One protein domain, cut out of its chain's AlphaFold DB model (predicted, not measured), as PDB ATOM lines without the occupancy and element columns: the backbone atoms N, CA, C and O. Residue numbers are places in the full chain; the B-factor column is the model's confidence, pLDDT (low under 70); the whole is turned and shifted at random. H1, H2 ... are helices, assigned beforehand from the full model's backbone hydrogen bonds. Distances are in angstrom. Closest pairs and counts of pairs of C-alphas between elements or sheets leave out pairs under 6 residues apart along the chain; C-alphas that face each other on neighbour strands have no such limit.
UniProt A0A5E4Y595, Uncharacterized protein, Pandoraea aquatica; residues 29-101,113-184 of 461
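AT A GLANCE: This is residues 29 to 101 and 113 to 184 of the 461 residues of an uncharacterized protein of Pandoraea aquatica (UniProt A0A5E4Y595). Four helices, H3, H5, H6 and H8, lie side by side as a bundle in which the longest, H8, packs on the other three, and H4 packs on H6 at a steep slant. H1 and H2 lie at one end of the longest axis, H1 farthest from the middle and touching no helix, while H7 packs on H8 toward the other end. The printed part has 145 residues with eight named helices, H1 to H8 in chain order, and no named strand: its class is all helix. It is compact, with a radius of gyration of the C-alphas of 14.5 A and a rounded outline of 44 by 36 by 23 A.

HOW THE PARTS SIT: H1, residues 29 to 36, is close to but not clearly touching H2, residues 45 to 50; their closest C-alphas, Leu 35 and Asp 47, are 6.9 A apart. H2 touches H3, residues 55 to 65, at a steep tilt of 54 degrees, closest at the C-alphas of Ala 45 and Ala 58, 4.9 A. H4, residues 73 to 82, touches H6, residues 119 to 131, at a steep tilt of 48 degrees, closest at the C-alphas of Ile 80 and Gly 126, 4.5 A. H3 and H6 touch at a shallow tilt of 17 degrees, opposite ways, closest at the C-alphas of Leu 65 and Ile 121, 6.7 A. The hub is H8, residues 164 to 179, touching four helices. With residues 176 to 179 alone it touches H3, closest at the C-alphas of Val 60 and Ala 179, 6.8 A. With residues 169 to 173 alone it touches H6, closest at the C-alphas of Val 120 and Asn 169, 6.0 A. With residues 164 to 170 alone it touches H5, residues 86 to 97, closest at the C-alphas of Leu 97 and Gly 166, 4.2 A. H7, residues 148 to 154, forms a helical hairpin with H8, closest at the C-alphas of Ala 149 and Leu 174, 6.1 A. H5 and H7 only just touch, with 3 pairs of C-alphas within 8 A, closest at Leu 90 and Leu 152, 7.0 A. H3 and H5 are apart. In each of the eight helices every O i to N i+4 pair is within hydrogen-bond range.

IN THESE COORDINATES: H1 begins at C-alpha 29, (145.731, 194.382, 141.977). From first to last C-alpha H3 measures 15.2 A, H4 14.3 A, H5 16.6 A, H6 18.4 A and H8 22.5 A. H8 ends at C-alpha 179, (171.217, 188.099, 149.825).

THE WHOLE: The C-alphas of Arg 30 and Thr 160, the two farthest apart, are 45.7 A apart. Residues 102 to 112 are not printed, and C-alphas 101 and 113 are 15.3 A apart across this cut. The link from H6 to H7, residues 132 to 147, is long. Mean pLDDT of the printed part is 87.2; residues 113 to 116 and 141 to 145 are under 70.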
ATOM      1  N   ALA A  29     146.187 193.135 141.362       83.75
ATOM      2  CA  ALA A  29     145.731 194.382 141.977       83.75
ATOM      3  C   ALA A  29     144.962 194.117 143.281       83.75
ATOM      4  O   ALA A  29     145.280 194.711 144.308       83.75
ATOM      5  N   ARG A  30     144.037 193.148 143.278       90.69
ATOM      6  CA  ARG A  30     143.279 192.745 144.472       90.69
ATOM      7  C   ARG A  30     144.189 192.251 145.601       90.69
ATOM      8  O   ARG A  30     143.959 192.582 146.763       90.69
ATOM      9  N   ARG A  31     145.220 191.456 145.297       90.81
ATOM     10  CA  ARG A  31     146.173 190.979 146.318       90.81
ATOM     11  C   ARG A  31     147.061 192.103 146.852       90.81
ATOM     12  O   ARG A  31     147.333 192.128 148.048       90.81
ATOM     13  N   LEU A  32     147.466 193.047 146.001       87.56
ATOM     14  CA  LEU A  32     148.212 194.236 146.424       87.56
ATOM     15  C   LEU A  32     147.371 195.148 147.321       87.56
ATOM     16  O   LEU A  32     147.863 195.605 148.348       87.56
ATOM     17  N   GLU A  33     146.094 195.354 146.994       89.56
ATOM     18  CA  GLU A  33     145.157 196.078 147.861       89.56
ATOM     19  C   GLU A  33     145.059 195.417 149.242       89.56
ATOM     20  O   GLU A  33     145.187 196.094 150.259       89.56
ATOM     21  N   GLN A  34     144.917 194.089 149.297       91.62
ATOM     22  CA  GLN A  34     144.872 193.348 150.563       91.62
ATOM     23  C   GLN A  34     146.174 193.447 151.367       91.62
ATOM     24  O   GLN A  34     146.132 193.525 152.596       91.62
ATOM     25  N   LEU A  35     147.326 193.449 150.693       91.44
ATOM     26  CA  LEU A  35     148.626 193.616 151.335       91.44
ATOM     27  C   LEU A  35     148.759 195.015 151.953       91.44
ATOM     28  O   LEU A  35     149.127 195.135 153.119       91.44
ATOM     29  N   PHE A  36     148.395 196.060 151.205       88.94
ATOM     30  CA  PHE A  36     148.568 197.458 151.613       88.94
ATOM     31  C   PHE A  36     147.552 197.964 152.645       88.94
ATOM     32  O   PHE A  36     147.759 199.034 153.211       88.94
ATOM     33  N   VAL A  37     146.487 197.209 152.935       91.06
ATOM     34  CA  VAL A  37     145.582 197.501 154.065       91.06
ATOM     35  C   VAL A  37     146.278 197.293 155.414       91.06
ATOM     36  O   VAL A  37     145.944 197.968 156.387       91.06
ATOM     37  N   ARG A  38     147.240 196.366 155.490       91.81
ATOM     38  CA  ARG A  38     148.013 196.108 156.710       91.81
ATOM     39  C   ARG A  38     149.279 196.954 156.731       91.81
ATOM     40  O   ARG A  38     149.897 197.137 155.678       91.81
ATOM     41  N   PRO A  39     149.713 197.424 157.909       89.00
ATOM     42  CA  PRO A  39     150.965 198.145 157.996       89.00
ATOM     43  C   PRO A  39     152.146 197.209 157.661       89.00
ATOM     44  O   PRO A  39     152.076 196.012 157.949       89.00
ATOM     45  N   PRO A  40     153.249 197.719 157.081       88.44
ATOM     46  CA  PRO A  40     154.346 196.874 156.605       88.44
ATOM     47  C   PRO A  40     154.999 195.995 157.681       88.44
ATOM     48  O   PRO A  40     155.484 194.914 157.370       88.44
ATOM     49  N   HIS A  41     154.972 196.410 158.949       88.12
ATOM     50  CA  HIS A  41     155.500 195.611 160.060       88.12
ATOM     51  C   HIS A  41     154.691 194.336 160.356       88.12
ATOM     52  O   HIS A  41     155.215 193.434 160.999       88.12
ATOM     53  N   ASP A  42     153.452 194.239 159.863       93.12
ATOM     54  CA  ASP A  42     152.601 193.049 159.995       93.12
ATOM     55  C   ASP A  42     152.734 192.090 158.801       93.12
ATOM     56  O   ASP A  42     152.034 191.072 158.724       93.12
ATOM     57  N   TRP A  43     153.568 192.427 157.814       94.56
ATOM     58  CA  TRP A  43     153.750 191.593 156.633       94.56
ATOM     59  C   TRP A  43     154.658 190.406 156.941       94.56
ATOM     60  O   TRP A  43     155.675 190.514 157.619       94.56
ATOM     61  N   THR A  44     154.314 189.260 156.368       96.56
ATOM     62  CA  THR A  44     155.098 188.029 156.450       96.56
ATOM     63  C   THR A  44     155.678 187.658 155.089       96.56
ATOM     64  O   THR A  44     155.251 188.137 154.036       96.56
ATOM     65  N   ALA A  45     156.634 186.725 155.073       96.75
ATOM     66  CA  ALA A  45     157.186 186.238 153.810       96.75
ATOM     67  C   ALA A  45     156.120 185.526 152.954       96.75
ATOM     68  O   ALA A  45     156.264 185.468 151.734       96.75
ATOM     69  N   LEU A  46     155.067 184.976 153.572       97.00
ATOM     70  CA  LEU A  46     153.938 184.364 152.866       97.00
ATOM     71  C   LEU A  46     153.057 185.418 152.191       97.00
ATOM     72  O   LEU A  46     152.583 185.185 151.084       97.00
ATOM     73  N   ASP A  47     152.905 186.586 152.813       96.12
ATOM     74  CA  ASP A  47     152.150 187.696 152.235       96.12
ATOM     75  C   ASP A  47     152.801 188.195 150.938       96.12
ATOM     76  O   ASP A  47     152.131 188.329 149.913       96.12
ATOM     77  N   LEU A  48     154.129 188.364 150.944       95.19
ATOM     78  CA  LEU A  48     154.884 188.732 149.740       95.19
ATOM     79  C   LEU A  48     154.857 187.626 148.670       95.19
ATOM     80  O   LEU A  48     154.758 187.910 147.478       95.19
ATOM     81  N   GLN A  49     154.894 186.354 149.076       95.62
ATOM     82  CA  GLN A  49     154.724 185.235 148.142       95.62
ATOM     83  C   GLN A  49     153.330 185.218 147.505       95.62
ATOM     84  O   GLN A  49     153.206 184.890 146.326       95.62
ATOM     85  N   GLY A  50     152.292 185.622 148.242       93.56
ATOM     86  CA  GLY A  50     150.925 185.741 147.732       93.56
ATOM     87  C   GLY A  50     150.794 186.727 146.566       93.56
ATOM     88  O   GLY A  50     149.998 186.493 145.654       93.56
ATOM     89  N   VAL A  51     151.618 187.780 146.537       93.31
ATOM     90  CA  VAL A  51     151.706 188.739 145.415       93.31
ATOM     91  C   VAL A  51     152.755 188.345 144.362       93.31
ATOM     92  O   VAL A  51     153.061 189.129 143.471       93.31
ATOM     93  N   GLY A  52     153.289 187.121 144.430       92.31
ATOM     94  CA  GLY A  52     154.160 186.543 143.404       92.31
ATOM     95  C   GLY A  52     155.663 186.715 143.635       92.31
ATOM     96  O   GLY A  52     156.441 186.304 142.773       92.31
ATOM     97  N   VAL A  53     156.095 187.271 144.773       94.00
ATOM     98  CA  VAL A  53     157.524 187.390 145.108       94.00
ATOM     99  C   VAL A  53     158.104 186.011 145.427       94.00
ATOM    100  O   VAL A  53     157.556 185.250 146.224       94.00
ATOM    101  N   LYS A  54     159.261 185.681 144.850       95.25
ATOM    102  CA  LYS A  54     159.971 184.423 145.113       95.25
ATOM    103  C   LYS A  54     160.258 184.256 146.607       95.25
ATOM    104  O   LYS A  54     160.720 185.181 147.268       95.25
ATOM    105  N   ALA A  55     160.071 183.044 147.129       95.88
ATOM    106  CA  ALA A  55     160.172 182.754 148.564       95.88
ATOM    107  C   ALA A  55     161.498 183.193 149.221       95.88
ATOM    108  O   ALA A  55     161.493 183.676 150.353       95.88
ATOM    109  N   GLY A  56     162.633 183.040 148.525       94.00
ATOM    110  CA  GLY A  56     163.937 183.503 149.016       94.00
ATOM    111  C   GLY A  56     163.983 185.024 149.180       94.00
ATOM    112  O   GLY A  56     164.279 185.522 150.262       94.00
ATOM    113  N   THR A  57     163.589 185.739 148.128       95.00
ATOM    114  CA  THR A  57     163.496 187.202 148.071       95.00
ATOM    115  C   THR A  57     162.522 187.753 149.112       95.00
ATOM    116  O   THR A  57     162.866 188.666 149.858       95.00
ATOM    117  N   ALA A  58     161.341 187.144 149.238       95.44
ATOM    118  CA  ALA A  58     160.346 187.506 150.243       95.44
ATOM    119  C   ALA A  58     160.910 187.405 151.669       95.44
ATOM    120  O   ALA A  58     160.745 188.322 152.470       95.44
ATOM    121  N   ARG A  59     161.620 186.314 151.982       96.81
ATOM    122  CA  ARG A  59     162.229 186.112 153.302       96.81
ATOM    123  C   ARG A  59     163.280 187.176 153.616       96.81
ATOM    124  O   ARG A  59     163.275 187.704 154.722       96.81
ATOM    125  N   VAL A  60     164.154 187.488 152.659       95.06
ATOM    126  CA  VAL A  60     165.179 188.531 152.820       95.06
ATOM    127  C   VAL A  60     164.523 189.889 153.081       95.06
ATOM    128  O   VAL A  60     164.897 190.566 154.035       95.06
ATOM    129  N   LEU A  61     163.535 190.276 152.271       93.75
ATOM    130  CA  LEU A  61     162.887 191.584 152.389       93.75
ATOM    131  C   LEU A  61     162.177 191.762 153.733       93.75
ATOM    132  O   LEU A  61     162.368 192.795 154.368       93.75
ATOM    133  N   ILE A  62     161.441 190.752 154.208       94.94
ATOM    134  CA  ILE A  62     160.797 190.800 155.531       94.94
ATOM    135  C   ILE A  62     161.832 190.909 156.650       94.94
ATOM    136  O   ILE A  62     161.700 191.762 157.519       94.94
ATOM    137  N   GLN A  63     162.923 190.144 156.582       94.00
ATOM    138  CA  GLN A  63     163.983 190.209 157.590       94.00
ATOM    139  C   GLN A  63     164.666 191.591 157.660       94.00
ATOM    140  O   GLN A  63     165.210 191.977 158.695       94.00
ATOM    141  N   HIS A  64     164.714 192.325 156.547       91.56
ATOM    142  CA  HIS A  64     165.210 193.702 156.516       91.56
ATOM    143  C   HIS A  64     164.153 194.705 156.995       91.56
ATOM    144  O   HIS A  64     164.486 195.627 157.740       91.56
ATOM    145  N   LEU A  65     162.888 194.501 156.622       90.44
ATOM    146  CA  LEU A  65     161.756 195.312 157.064       90.44
ATOM    147  C   LEU A  65     161.591 195.278 158.592       90.44
ATOM    148  O   LEU A  65     161.487 196.331 159.210       90.44
ATOM    149  N   GLU A  66     161.696 194.100 159.212       90.56
ATOM    150  CA  GLU A  66     161.659 193.912 160.674       90.56
ATOM    151  C   GLU A  66     162.756 194.696 161.418       90.56
ATOM    152  O   GLU A  66     162.585 195.078 162.574       90.56
ATOM    153  N   ARG A  67     163.897 194.955 160.765       88.31
ATOM    154  CA  ARG A  67     165.032 195.700 161.339       88.31
ATOM    155  C   ARG A  67     164.958 197.207 161.109       88.31
ATOM    156  O   ARG A  67     165.891 197.912 161.482       88.31
ATOM    157  N   THR A  68     163.892 197.688 160.479       83.69
ATOM    158  CA  THR A  68     163.742 199.090 160.084       83.69
ATOM    159  C   THR A  68     162.687 199.754 160.967       83.69
ATOM    160  O   THR A  68     161.497 199.712 160.644       83.69
ATOM    161  N   PRO A  69     163.084 200.329 162.117       74.88
ATOM    162  CA  PRO A  69     162.139 200.973 163.020       74.88
ATOM    163  C   PRO A  69     161.563 202.253 162.398       74.88
ATOM    164  O   PRO A  69     162.221 202.913 161.598       74.88
ATOM    165  N   ASN A  70     160.363 202.646 162.840       73.50
ATOM    166  CA  ASN A  70     159.742 203.946 162.532       73.50
ATOM    167  C   ASN A  70     159.484 204.212 161.039       73.50
ATOM    168  O   ASN A  70     159.666 205.325 160.550       73.50
ATOM    169  N   LEU A  71     159.034 203.189 160.317       79.75
ATOM    170  CA  LEU A  71     158.656 203.309 158.917       79.75
ATOM    171  C   LEU A  71     157.353 204.121 158.771       79.75
ATOM    172  O   LEU A  71     156.289 203.670 159.201       79.75
ATOM    173  N   ASP A  72     157.413 205.296 158.139       84.19
ATOM    174  CA  ASP A  72     156.205 206.013 157.717       84.19
ATOM    175  C   ASP A  72     155.527 205.231 156.588       84.19
ATOM    176  O   ASP A  72     156.013 205.167 155.456       84.19
ATOM    177  N   VAL A  73     154.380 204.632 156.910       83.31
ATOM    178  CA  VAL A  73     153.599 203.800 155.992       83.31
ATOM    179  C   VAL A  73     153.213 204.563 154.725       83.31
ATOM    180  O   VAL A  73     153.247 203.992 153.636       83.31
ATOM    181  N   THR A  74     152.883 205.852 154.835       83.12
ATOM    182  CA  THR A  74     152.433 206.647 153.685       83.12
ATOM    183  C   THR A  74     153.590 206.891 152.725       83.12
ATOM    184  O   THR A  74     153.480 206.584 151.535       83.12
ATOM    185  N   ALA A  75     154.724 207.368 153.245       81.94
ATOM    186  CA  ALA A  75     155.934 207.596 152.457       81.94
ATOM    187  C   ALA A  75     156.473 206.295 151.837       81.94
ATOM    188  O   ALA A  75     156.932 206.279 150.692       81.94
ATOM    189  N   PHE A  76     156.369 205.183 152.565       82.38
ATOM    190  CA  PHE A  76     156.788 203.866 152.101       82.38
ATOM    191  C   PHE A  76     155.963 203.369 150.908       82.38
ATOM    192  O   PHE A  76     156.526 202.976 149.883       82.38
ATOM    193  N   LEU A  77     154.631 203.420 151.005       83.88
ATOM    194  CA  LEU A  77     153.742 203.002 149.916       83.88
ATOM    195  C   LEU A  77     153.894 203.890 148.681       83.88
ATOM    196  O   LEU A  77     153.864 203.400 147.550       83.88
ATOM    197  N   ASP A  78     154.082 205.189 148.887       85.44
ATOM    198  CA  ASP A  78     154.330 206.121 147.796       85.44
ATOM    199  C   ASP A  78     155.682 205.854 147.110       85.44
ATOM    200  O   ASP A  78     155.776 205.862 145.881       85.44
ATOM    201  N   THR A  79     156.710 205.497 147.885       86.69
ATOM    202  CA  THR A  79     158.010 205.077 147.343       86.69
ATOM    203  C   THR A  79     157.881 203.817 146.495       86.69
ATOM    204  O   THR A  79     158.391 203.801 145.376       86.69
ATOM    205  N   ILE A  80     157.159 202.790 146.968       85.31
ATOM    206  CA  ILE A  80     156.894 201.564 146.193       85.31
ATOM    207  C   ILE A  80     156.312 201.929 144.822       85.31
ATOM    208  O   ILE A  80     156.824 201.486 143.797       85.31
ATOM    209  N   ARG A  81     155.286 202.789 144.782       84.31
ATOM    210  CA  ARG A  81     154.632 203.204 143.528       84.31
ATOM    211  C   ARG A  81     155.574 203.950 142.587       84.31
ATOM    212  O   ARG A  81     155.551 203.694 141.386       84.31
ATOM    213  N   ARG A  82     156.401 204.854 143.121       85.75
ATOM    214  CA  ARG A  82     157.353 205.654 142.331       85.75
ATOM    215  C   ARG A  82     158.524 204.842 141.782       85.75
ATOM    216  O   ARG A  82     159.130 205.255 140.801       85.75
ATOM    217  N   THR A  83     158.828 203.691 142.376       83.88
ATOM    218  CA  THR A  83     160.032 202.907 142.070       83.88
ATOM    219  C   THR A  83     159.718 201.526 141.499       83.88
ATOM    220  O   THR A  83     160.379 200.537 141.804       83.88
ATOM    221  N   MET A  84     158.709 201.463 140.627       83.62
ATOM    222  CA  MET A  84     158.326 200.248 139.895       83.62
ATOM    223  C   MET A  84     159.306 199.869 138.771       83.62
ATOM    224  O   MET A  84     159.328 198.711 138.363       83.62
ATOM    225  N   SER A  85     160.155 200.789 138.293       88.69
ATOM    226  CA  SER A  85     161.228 200.493 137.328       88.69
ATOM    227  C   SER A  85     162.614 200.568 137.969       88.69
ATOM    228  O   SER A  85     162.835 201.346 138.900       88.69
ATOM    229  N   VAL A  86     163.551 199.767 137.450       86.62
ATOM    230  CA  VAL A  86     164.955 199.758 137.895       86.62
ATOM    231  C   VAL A  86     165.563 201.160 137.798       86.62
ATOM    232  O   VAL A  86     166.227 201.616 138.726       86.62
ATOM    233  N   GLU A  87     165.224 201.889 136.738       90.88
ATOM    234  CA  GLU A  87     165.787 203.213 136.462       90.88
ATOM    235  C   GLU A  87     165.278 204.254 137.452       90.88
ATOM    236  O   GLU A  87     166.061 205.057 137.951       90.88
ATOM    237  N   ALA A  88     164.008 204.167 137.857       89.31
ATOM    238  CA  ALA A  88     163.480 205.024 138.910       89.31
ATOM    239  C   ALA A  88     164.161 204.764 140.267       89.31
ATOM    240  O   ALA A  88     164.391 205.706 141.026       89.31
ATOM    241  N   VAL A  89     164.507 203.505 140.573       88.88
ATOM    242  CA  VAL A  89     165.266 203.163 141.789       88.88
ATOM    243  C   VAL A  89     166.665 203.771 141.735       88.88
ATOM    244  O   VAL A  89     167.084 204.430 142.688       88.88
ATOM    245  N   LEU A  90     167.387 203.565 140.631       90.88
ATOM    246  CA  LEU A  90     168.748 204.078 140.465       90.88
ATOM    247  C   LEU A  90     168.781 205.609 140.489       90.88
ATOM    248  O   LEU A  90     169.636 206.177 141.164       90.88
ATOM    249  N   ASP A  91     167.828 206.277 139.840       92.25
ATOM    250  CA  ASP A  91     167.724 207.737 139.835       92.25
ATOM    251  C   ASP A  91     167.426 208.305 141.229       92.25
ATOM    252  O   ASP A  91     167.976 209.342 141.613       92.25
ATOM    253  N   ASP A  92     166.574 207.651 142.024       90.94
ATOM    254  CA  ASP A  92     166.296 208.098 143.394       90.94
ATOM    255  C   ASP A  92     167.499 207.885 144.323       90.94
ATOM    256  O   ASP A  92     167.894 208.805 145.044       90.94
ATOM    257  N   LEU A  93     168.161 206.724 144.242       90.50
ATOM    258  CA  LEU A  93     169.410 206.470 144.970       90.50
ATOM    259  C   LEU A  93     170.515 207.456 144.562       90.50
ATOM    260  O   LEU A  93     171.206 208.006 145.421       90.50
ATOM    261  N   SER A  94     170.644 207.738 143.265       91.81
ATOM    262  CA  SER A  94     171.587 208.712 142.712       91.81
ATOM    263  C   SER A  94     171.346 210.121 143.258       91.81
ATOM    264  O   SER A  94     172.298 210.808 143.639       91.81
ATOM    265  N   ARG A  95     170.081 210.557 143.355       90.81
ATOM    266  CA  ARG A  95     169.724 211.850 143.962       90.81
ATOM    267  C   ARG A  95     170.080 211.897 145.445       90.81
ATOM    268  O   ARG A  95     170.667 212.876 145.890       90.81
ATOM    269  N   ARG A  96     169.811 210.819 146.186       89.06
ATOM    270  CA  ARG A  96     170.114 210.710 147.626       89.06
ATOM    271  C   ARG A  96     171.606 210.640 147.946       89.06
ATOM    272  O   ARG A  96     172.004 210.961 149.064       89.06
ATOM    273  N   LEU A  97     172.437 210.229 146.990       89.06
ATOM    274  CA  LEU A  97     173.893 210.290 147.124       89.06
ATOM    275  C   LEU A  97     174.437 211.719 147.047       89.06
ATOM    276  O   LEU A  97     175.511 211.977 147.587       89.06
ATOM    277  N   THR A  98     173.729 212.641 146.394       90.38
ATOM    278  CA  THR A  98     174.200 214.014 146.188       90.38
ATOM    279  C   THR A  98     174.225 214.789 147.517       90.38
ATOM    280  O   THR A  98     173.207 214.836 148.213       90.38
ATOM    281  N   PRO A  99     175.366 215.399 147.899       86.44
ATOM    282  CA  PRO A  99     175.447 216.235 149.094       86.44
ATOM    283  C   PRO A  99     174.405 217.359 149.079       86.44
ATOM    284  O   PRO A  99     174.147 217.962 148.041       86.44
ATOM    285  N   GLY A 100     173.799 217.640 150.234       81.56
ATOM    286  CA  GLY A 100     172.787 218.694 150.362       81.56
ATOM    287  C   GLY A 100     171.406 218.339 149.804       81.56
ATOM    288  O   GLY A 100     170.515 219.184 149.848       81.56
ATOM    289  N   PHE A 101     171.195 217.109 149.322       79.75
ATOM    290  CA  PHE A 101     169.849 216.617 149.038       79.75
ATOM    291  C   PHE A 101     169.048 216.551 150.345       79.75
ATOM    292  O   PHE A 101     169.224 215.637 151.153       79.75
ATOM    293  N   CYS A 113     170.362 208.073 160.100       55.66
ATOM    294  CA  CYS A 113     170.768 206.806 160.677       55.66
ATOM    295  C   CYS A 113     171.750 206.129 159.723       55.66
ATOM    296  O   CYS A 113     171.491 206.030 158.523       55.66
ATOM    297  N   GLU A 114     172.851 205.604 160.257       56.97
ATOM    298  CA  GLU A 114     173.812 204.793 159.497       56.97
ATOM    299  C   GLU A 114     173.181 203.518 158.905       56.97
ATOM    300  O   GLU A 114     173.738 202.917 157.990       56.97
ATOM    301  N   ALA A 115     172.001 203.109 159.387       60.59
ATOM    302  CA  ALA A 115     171.255 201.960 158.873       60.59
ATOM    303  C   ALA A 115     170.434 202.256 157.599       60.59
ATOM    304  O   ALA A 115     169.787 201.345 157.077       60.59
ATOM    305  N   GLY A 116     170.452 203.501 157.107       65.38
ATOM    306  CA  GLY A 116     169.532 203.985 156.079       65.38
ATOM    307  C   GLY A 116     168.186 204.420 156.666       65.38
ATOM    308  O   GLY A 116     167.937 204.298 157.865       65.38
ATOM    309  N   ASP A 117     167.307 204.952 155.820       74.25
ATOM    310  CA  ASP A 117     165.997 205.495 156.224       74.25
ATOM    311  C   ASP A 117     164.819 204.546 155.933       74.25
ATOM    312  O   ASP A 117     163.658 204.936 156.030       74.25
ATOM    313  N   GLY A 118     165.098 203.298 155.541       76.50
ATOM    314  CA  GLY A 118     164.076 202.316 155.164       76.50
ATOM    315  C   GLY A 118     163.485 202.508 153.765       76.50
ATOM    316  O   GLY A 118     162.854 201.585 153.243       76.50
ATOM    317  N   THR A 119     163.745 203.645 153.107       84.06
ATOM    318  CA  THR A 119     163.272 203.931 151.742       84.06
ATOM    319  C   THR A 119     163.733 202.850 150.770       84.06
ATOM    320  O   THR A 119     162.968 202.394 149.925       84.06
ATOM    321  N   VAL A 120     164.968 202.373 150.917       87.31
ATOM    322  CA  VAL A 120     165.551 201.348 150.040       87.31
ATOM    323  C   VAL A 120     164.779 200.038 150.077       87.31
ATOM    324  O   VAL A 120     164.610 199.388 149.049       87.31
ATOM    325  N   ILE A 121     164.276 199.646 151.246       86.69
ATOM    326  CA  ILE A 121     163.467 198.433 151.366       86.69
ATOM    327  C   ILE A 121     162.152 198.621 150.610       86.69
ATOM    328  O   ILE A 121     161.740 197.712 149.895       86.69
ATOM    329  N   ALA A 122     161.545 199.809 150.693       86.31
ATOM    330  CA  ALA A 122     160.361 200.163 149.909       86.31
ATOM    331  C   ALA A 122     160.638 200.055 148.402       86.31
ATOM    332  O   ALA A 122     159.879 199.423 147.670       86.31
ATOM    333  N   MET A 123     161.768 200.605 147.951       90.38
ATOM    334  CA  MET A 123     162.192 200.541 146.552       90.38
ATOM    335  C   MET A 123     162.340 199.104 146.060       90.38
ATOM    336  O   MET A 123     161.784 198.714 145.034       90.38
ATOM    337  N   LEU A 124     163.066 198.285 146.821       89.94
ATOM    338  CA  LEU A 124     163.320 196.896 146.460       89.94
ATOM    339  C   LEU A 124     162.075 196.017 146.595       89.94
ATOM    340  O   LEU A 124     161.936 195.060 145.843       89.94
ATOM    341  N   LEU A 125     161.137 196.339 147.486       87.44
ATOM    342  CA  LEU A 125     159.820 195.700 147.505       87.44
ATOM    343  C   LEU A 125     159.034 196.016 146.239       87.44
ATOM    344  O   LEU A 125     158.451 195.105 145.656       87.44
ATOM    345  N   GLY A 126     159.066 197.270 145.782       85.06
ATOM    346  CA  GLY A 126     158.456 197.651 144.515       85.06
ATOM    347  C   GLY A 126     159.015 196.846 143.342       85.06
ATOM    348  O   GLY A 126     158.257 196.242 142.582       85.06
ATOM    349  N   GLN A 127     160.343 196.728 143.272       90.12
ATOM    350  CA  GLN A 127     161.022 195.894 142.280       90.12
ATOM    351  C   GLN A 127     160.689 194.406 142.412       90.12
ATOM    352  O   GLN A 127     160.447 193.733 141.414       90.12
ATOM    353  N   ALA A 128     160.647 193.870 143.631       88.44
ATOM    354  CA  ALA A 128     160.337 192.465 143.861       88.44
ATOM    355  C   ALA A 128     158.898 192.122 143.456       88.44
ATOM    356  O   ALA A 128     158.664 191.043 142.921       88.44
ATOM    357  N   ILE A 129     157.947 193.034 143.670       85.88
ATOM    358  CA  ILE A 129     156.560 192.884 143.215       85.88
ATOM    359  C   ILE A 129     156.495 192.921 141.682       85.88
ATOM    360  O   ILE A 129     155.830 192.080 141.080       85.88
ATOM    361  N   ALA A 130     157.211 193.852 141.045       85.19
ATOM    362  CA  ALA A 130     157.208 194.004 139.591       85.19
ATOM    363  C   ALA A 130     157.895 192.832 138.859       85.19
ATOM    364  O   ALA A 130     157.356 192.303 137.887       85.19
ATOM    365  N   PHE A 131     159.060 192.391 139.341       83.94
ATOM    366  CA  PHE A 131     159.929 191.423 138.655       83.94
ATOM    367  C   PHE A 131     159.956 190.031 139.294       83.94
ATOM    368  O   PHE A 131     160.618 189.130 138.779       83.94
ATOM    369  N   LYS A 132     159.228 189.825 140.400       89.38
ATOM    370  CA  LYS A 132     159.114 188.574 141.182       89.38
ATOM    371  C   LYS A 132     160.400 188.111 141.873       89.38
ATOM    372  O   LYS A 132     160.326 187.428 142.895       89.38
ATOM    373  N   ASP A 133     161.576 188.458 141.357       89.31
ATOM    374  CA  ASP A 133     162.869 188.057 141.903       89.31
ATOM    375  C   ASP A 133     163.914 189.176 141.775       89.31
ATOM    376  O   ASP A 133     164.208 189.651 140.681       89.31
ATOM    377  N   LEU A 134     164.518 189.569 142.902       90.44
ATOM    378  CA  LEU A 134     165.578 190.578 142.924       90.44
ATOM    379  C   LEU A 134     166.910 190.057 142.365       90.44
ATOM    380  O   LEU A 134     167.743 190.855 141.943       90.44
ATOM    381  N   ALA A 135     167.116 188.736 142.334       88.31
ATOM    382  CA  ALA A 135     168.358 188.134 141.845       88.31
ATOM    383  C   ALA A 135     168.602 188.369 140.345       88.31
ATOM    384  O   ALA A 135     169.742 188.321 139.883       88.31
ATOM    385  N   VAL A 136     167.531 188.598 139.584       87.62
ATOM    386  CA  VAL A 136     167.569 188.735 138.122       87.62
ATOM    387  C   VAL A 136     167.399 190.178 137.655       87.62
ATOM    388  O   VAL A 136     167.278 190.396 136.454       87.62
ATOM    389  N   LEU A 137     167.391 191.159 138.567       87.12
ATOM    390  CA  LEU A 137     167.259 192.562 138.185       87.12
ATOM    391  C   LEU A 137     168.416 192.993 137.281       87.12
ATOM    392  O   LEU A 137     169.598 192.830 137.609       87.12
ATOM    393  N   ARG A 138     168.048 193.579 136.143       86.38
ATOM    394  CA  ARG A 138     168.956 194.141 135.148       86.38
ATOM    395  C   ARG A 138     168.503 195.550 134.799       86.38
ATOM    396  O   ARG A 138     167.305 195.811 134.751       86.38
ATOM    397  N   ARG A 139     169.469 196.422 134.532       83.62
ATOM    398  CA  ARG A 139     169.237 197.740 133.939       83.62
ATOM    399  C   ARG A 139     168.804 197.586 132.478       83.62
ATOM    400  O   ARG A 139     169.356 196.741 131.763       83.62
ATOM    401  N   GLU A 140     167.845 198.382 132.020       77.81
ATOM    402  CA  GLU A 140     167.380 198.347 130.632       77.81
ATOM    403  C   GLU A 140     168.389 199.049 129.696       77.81
ATOM    404  O   GLU A 140     169.004 200.056 130.042       77.81
ATOM    405  N   GLY A 141     168.589 198.514 128.484       65.88
ATOM    406  CA  GLY A 141     169.326 199.206 127.409       65.88
ATOM    407  C   GLY A 141     170.820 198.884 127.237       65.88
ATOM    408  O   GLY A 141     171.413 199.332 126.257       65.88
ATOM    409  N   GLY A 142     171.436 198.073 128.102       55.38
ATOM    410  CA  GLY A 142     172.792 197.545 127.874       55.38
ATOM    411  C   GLY A 142     172.786 196.319 126.952       55.38
ATOM    412  O   GLY A 142     171.868 195.503 127.025       55.38
ATOM    413  N   ALA A 143     173.810 196.138 126.110       45.31
ATOM    414  CA  ALA A 143     173.996 194.934 125.289       45.31
ATOM    415  C   ALA A 143     174.258 193.699 126.186       45.31
ATOM    416  O   ALA A 143     175.398 193.309 126.408       45.31
ATOM    417  N   GLY A 144     173.189 193.134 126.756       55.41
ATOM    418  CA  GLY A 144     173.223 192.072 127.770       55.41
ATOM    419  C   GLY A 144     172.644 192.449 129.143       55.41
ATOM    420  O   GLY A 144     172.512 191.560 129.977       55.41
ATOM    421  N   GLY A 145     172.254 193.717 129.358       56.97
ATOM    422  CA  GLY A 145     171.712 194.249 130.616       56.97
ATOM    423  C   GLY A 145     172.734 194.255 131.760       56.97
ATOM    424  O   GLY A 145     173.135 193.203 132.255       56.97
ATOM    425  N   GLU A 146     173.147 195.436 132.221       78.88
ATOM    426  CA  GLU A 146     174.006 195.538 133.410       78.88
ATOM    427  C   GLU A 146     173.277 194.932 134.616       78.88
ATOM    428  O   GLU A 146     172.075 195.139 134.811       78.88
ATOM    429  N   GLY A 147     173.988 194.140 135.424       85.94
ATOM    430  CA  GLY A 147     173.434 193.639 136.680       85.94
ATOM    431  C   GLY A 147     173.057 194.791 137.597       85.94
ATOM    432  O   GLY A 147     173.816 195.747 137.722       85.94
ATOM    433  N   PHE A 148     171.922 194.698 138.286       90.44
ATOM    434  CA  PHE A 148     171.523 195.755 139.215       90.44
ATOM    435  C   PHE A 148     172.583 196.027 140.298       90.44
ATOM    436  O   PHE A 148     172.825 197.176 140.647       90.44
ATOM    437  N   ALA A 149     173.295 194.992 140.765       92.00
ATOM    438  CA  ALA A 149     174.427 195.153 141.679       92.00
ATOM    439  C   ALA A 149     175.563 196.006 141.080       92.00
ATOM    440  O   ALA A 149     176.102 196.863 141.771       92.00
ATOM    441  N   GLN A 150     175.892 195.815 139.798       92.38
ATOM    442  CA  GLN A 150     176.866 196.648 139.090       92.38
ATOM    443  C   GLN A 150     176.369 198.096 138.992       92.38
ATOM    444  O   GLN A 150     177.096 199.016 139.356       92.38
ATOM    445  N   ALA A 151     175.107 198.289 138.596       91.62
ATOM    446  CA  ALA A 151     174.512 199.614 138.462       91.62
ATOM    447  C   ALA A 151     174.511 200.398 139.788       91.62
ATOM    448  O   ALA A 151     174.782 201.596 139.792       91.62
ATOM    449  N   LEU A 152     174.285 199.724 140.925       94.06
ATOM    450  CA  LEU A 152     174.406 200.324 142.260       94.06
ATOM    451  C   LEU A 152     175.822 200.843 142.553       94.06
ATOM    452  O   LEU A 152     175.971 201.877 143.198       94.06
ATOM    453  N   LEU A 153     176.862 200.143 142.096       93.00
ATOM    454  CA  LEU A 153     178.252 200.576 142.271       93.00
ATOM    455  C   LEU A 153     178.616 201.719 141.326       93.00
ATOM    456  O   LEU A 153     179.348 202.629 141.712       93.00
ATOM    457  N   ASP A 154     178.078 201.694 140.110       92.00
ATOM    458  CA  ASP A 154     178.285 202.750 139.120       92.00
ATOM    459  C   ASP A 154     177.680 204.091 139.558       92.00
ATOM    460  O   ASP A 154     178.140 205.136 139.101       92.00
ATOM    461  N   LEU A 155     176.750 204.102 140.524       92.19
ATOM    462  CA  LEU A 155     176.249 205.337 141.138       92.19
ATOM    463  C   LEU A 155     177.352 206.198 141.778       92.19
ATOM    464  O   LEU A 155     177.165 207.410 141.909       92.19
ATOM    465  N   PHE A 156     178.476 205.599 142.185       91.06
ATOM    466  CA  PHE A 156     179.618 206.311 142.770       91.06
ATOM    467  C   PHE A 156     180.599 206.853 141.730       91.06
ATOM    468  O   PHE A 156     181.435 207.697 142.056       91.06
ATOM    469  N   MET A 157     180.492 206.413 140.475       88.25
ATOM    470  CA  MET A 157     181.418 206.811 139.424       88.25
ATOM    471  C   MET A 157     181.419 208.335 139.240       88.25
ATOM    472  O   MET A 157     180.375 208.959 139.053       88.25
ATOM    473  N   GLY A 158     182.610 208.936 139.298       84.06
ATOM    474  CA  GLY A 158     182.797 210.378 139.121       84.06
ATOM    475  C   GLY A 158     182.344 211.243 140.304       84.06
ATOM    476  O   GLY A 158     182.378 212.468 140.194       84.06
ATOM    477  N   ARG A 159     181.937 210.650 141.435       86.12
ATOM    478  CA  ARG A 159     181.567 211.404 142.639       86.12
ATOM    479  C   ARG A 159     182.772 211.591 143.553       86.12
ATOM    480  O   ARG A 159     183.383 210.624 143.992       86.12
ATOM    481  N   THR A 160     183.079 212.844 143.879       78.94
ATOM    482  CA  THR A 160     184.101 213.193 144.882       78.94
ATOM    483  C   THR A 160     183.546 213.149 146.303       78.94
ATOM    484  O   THR A 160     184.274 212.850 147.243       78.94
ATOM    485  N   GLU A 161     182.248 213.413 146.461       85.06
ATOM    486  CA  GLU A 161     181.554 213.426 147.743       85.06
ATOM    487  C   GLU A 161     180.216 212.691 147.639       85.06
ATOM    488  O   GLU A 161     179.536 212.724 146.609       85.06
ATOM    489  N   SER A 162     179.825 212.029 148.728       87.75
ATOM    490  CA  SER A 162     178.515 211.392 148.839       87.75
ATOM    491  C   SER A 162     177.940 211.519 150.249       87.75
ATOM    492  O   SER A 162     178.640 211.359 151.255       87.75
ATOM    493  N   CYS A 163     176.639 211.804 150.319       89.50
ATOM    494  CA  CYS A 163     175.898 211.910 151.573       89.50
ATOM    495  C   CYS A 163     175.947 210.589 152.359       89.50
ATOM    496  O   CYS A 163     175.758 209.516 151.785       89.50
ATOM    497  N   VAL A 164     176.144 210.666 153.682       87.88
ATOM    498  CA  VAL A 164     176.198 209.503 154.594       87.88
ATOM    499  C   VAL A 164     174.959 208.611 154.448       87.88
ATOM    500  O   VAL A 164     175.092 207.401 154.281       87.88
ATOM    501  N   VAL A 165     173.761 209.206 154.425       87.06
ATOM    502  CA  VAL A 165     172.499 208.462 154.273       87.06
ATOM    503  C   VAL A 165     172.411 207.798 152.897       87.06
ATOM    504  O   VAL A 165     172.027 206.638 152.797       87.06
ATOM    505  N   GLY A 166     172.827 208.493 151.833       90.19
ATOM    506  CA  GLY A 166     172.874 207.928 150.482       90.19
ATOM    507  C   GLY A 166     173.802 206.712 150.391       90.19
ATOM    508  O   GLY A 166     173.423 205.688 149.825       90.19
ATOM    509  N   ARG A 167     174.987 206.786 151.011       92.12
ATOM    510  CA  ARG A 167     175.935 205.662 151.088       92.12
ATOM    511  C   ARG A 167     175.347 204.465 151.827       92.12
ATOM    512  O   ARG A 167     175.417 203.347 151.316       92.12
ATOM    513  N   ALA A 168     174.738 204.704 152.988       90.25
ATOM    514  CA  ALA A 168     174.061 203.674 153.771       90.25
ATOM    515  C   ALA A 168     172.936 203.006 152.968       90.25
ATOM    516  O   ALA A 168     172.843 201.780 152.924       90.25
ATOM    517  N   ASN A 169     172.144 203.806 152.253       91.00
ATOM    518  CA  ASN A 169     171.068 203.324 151.399       91.00
ATOM    519  C   ASN A 169     171.595 202.425 150.266       91.00
ATOM    520  O   ASN A 169     171.083 201.323 150.066       91.00
ATOM    521  N   VAL A 170     172.659 202.820 149.561       93.75
ATOM    522  CA  VAL A 170     173.253 201.968 148.514       93.75
ATOM    523  C   VAL A 170     173.873 200.695 149.101       93.75
ATOM    524  O   VAL A 170     173.681 199.613 148.546       93.75
ATOM    525  N   ALA A 171     174.551 200.780 150.249       94.12
ATOM    526  CA  ALA A 171     175.091 199.606 150.938       94.12
ATOM    527  C   ALA A 171     173.975 198.624 151.344       94.12
ATOM    528  O   ALA A 171     174.103 197.411 151.152       94.12
ATOM    529  N   GLN A 172     172.856 199.137 151.859       93.88
ATOM    530  CA  GLN A 172     171.690 198.334 152.213       93.88
ATOM    531  C   GLN A 172     171.059 197.692 150.972       93.88
ATOM    532  O   GLN A 172     170.773 196.492 150.994       93.88
ATOM    533  N   ALA A 173     170.911 198.453 149.881       94.50
ATOM    534  CA  ALA A 173     170.377 197.954 148.618       94.50
ATOM    535  C   ALA A 173     171.217 196.782 148.103       94.50
ATOM    536  O   ALA A 173     170.692 195.698 147.848       94.50
ATOM    537  N   LEU A 174     172.537 196.982 148.046       95.75
ATOM    538  CA  LEU A 174     173.500 195.979 147.611       95.75
ATOM    539  C   LEU A 174     173.449 194.733 148.506       95.75
ATOM    540  O   LEU A 174     173.398 193.609 148.015       95.75
ATOM    541  N   SER A 175     173.384 194.915 149.827       95.44
ATOM    542  CA  SER A 175     173.295 193.802 150.776       95.44
ATOM    543  C   SER A 175     172.055 192.938 150.554       95.44
ATOM    544  O   SER A 175     172.166 191.711 150.632       95.44
ATOM    545  N   ILE A 176     170.900 193.559 150.293       95.06
ATOM    546  CA  ILE A 176     169.628 192.867 150.051       95.06
ATOM    547  C   ILE A 176     169.694 192.083 148.744       95.06
ATOM    548  O   ILE A 176     169.401 190.888 148.737       95.06
ATOM    549  N   VAL A 177     170.110 192.710 147.642       95.25
ATOM    550  CA  VAL A 177     170.095 192.035 146.333       95.25
ATOM    551  C   VAL A 177     171.087 190.875 146.269       95.25
ATOM    552  O   VAL A 177     170.744 189.812 145.751       95.25
ATOM    553  N   LEU A 178     172.258 191.007 146.902       95.25
ATOM    554  CA  LEU A 178     173.205 189.897 147.044       95.25
ATOM    555  C   LEU A 178     172.651 188.781 147.943       95.25
ATOM    556  O   LEU A 178     172.853 187.605 147.651       95.25
ATOM    557  N   ALA A 179     171.895 189.109 149.000       95.06
ATOM    558  CA  ALA A 179     171.217 188.099 149.825       95.06
ATOM    559  C   ALA A 179     170.163 187.304 149.042       95.06
ATOM    560  O   ALA A 179     169.934 186.130 149.330       95.06
ATOM    561  N   CYS A 180     169.518 187.945 148.065       93.81
ATOM    562  CA  CYS A 180     168.547 187.313 147.177       93.81
ATOM    563  C   CYS A 180     169.205 186.413 146.119       93.81
ATOM    564  O   CYS A 180     168.500 185.661 145.452       93.81
ATOM    565  N   GLY A 181     170.536 186.451 145.987       93.12
ATOM    566  CA  GLY A 181     171.293 185.653 145.026       93.12
ATOM    567  C   GLY A 181     171.592 186.373 143.714       93.12
ATOM    568  O   GLY A 181     171.861 185.704 142.719       93.12
ATOM    569  N   ALA A 182     171.537 187.712 143.682       92.00
ATOM    570  CA  ALA A 182     172.086 188.458 142.555       92.00
ATOM    571  C   ALA A 182     173.569 188.092 142.382       92.00
ATOM    572  O   ALA A 182     174.329 188.137 143.353       92.00
ATOM    573  N   SER A 183     173.968 187.710 141.164       88.19
ATOM    574  CA  SER A 183     175.380 187.438 140.884       88.19
ATOM    575  C   SER A 183     176.182 188.737 140.944       88.19
ATOM    576  O   SER A 183     175.735 189.794 140.486       88.19
ATOM    577  N   PHE A 184     177.362 188.621 141.540       88.31
ATOM    578  CA  PHE A 184     178.347 189.674 141.670       88.31
ATOM    579  C   PHE A 184     179.736 189.041 141.650       88.31
ATOM    580  O   PHE A 184     180.452 188.982 142.646       88.31
TER     581      PHE A 184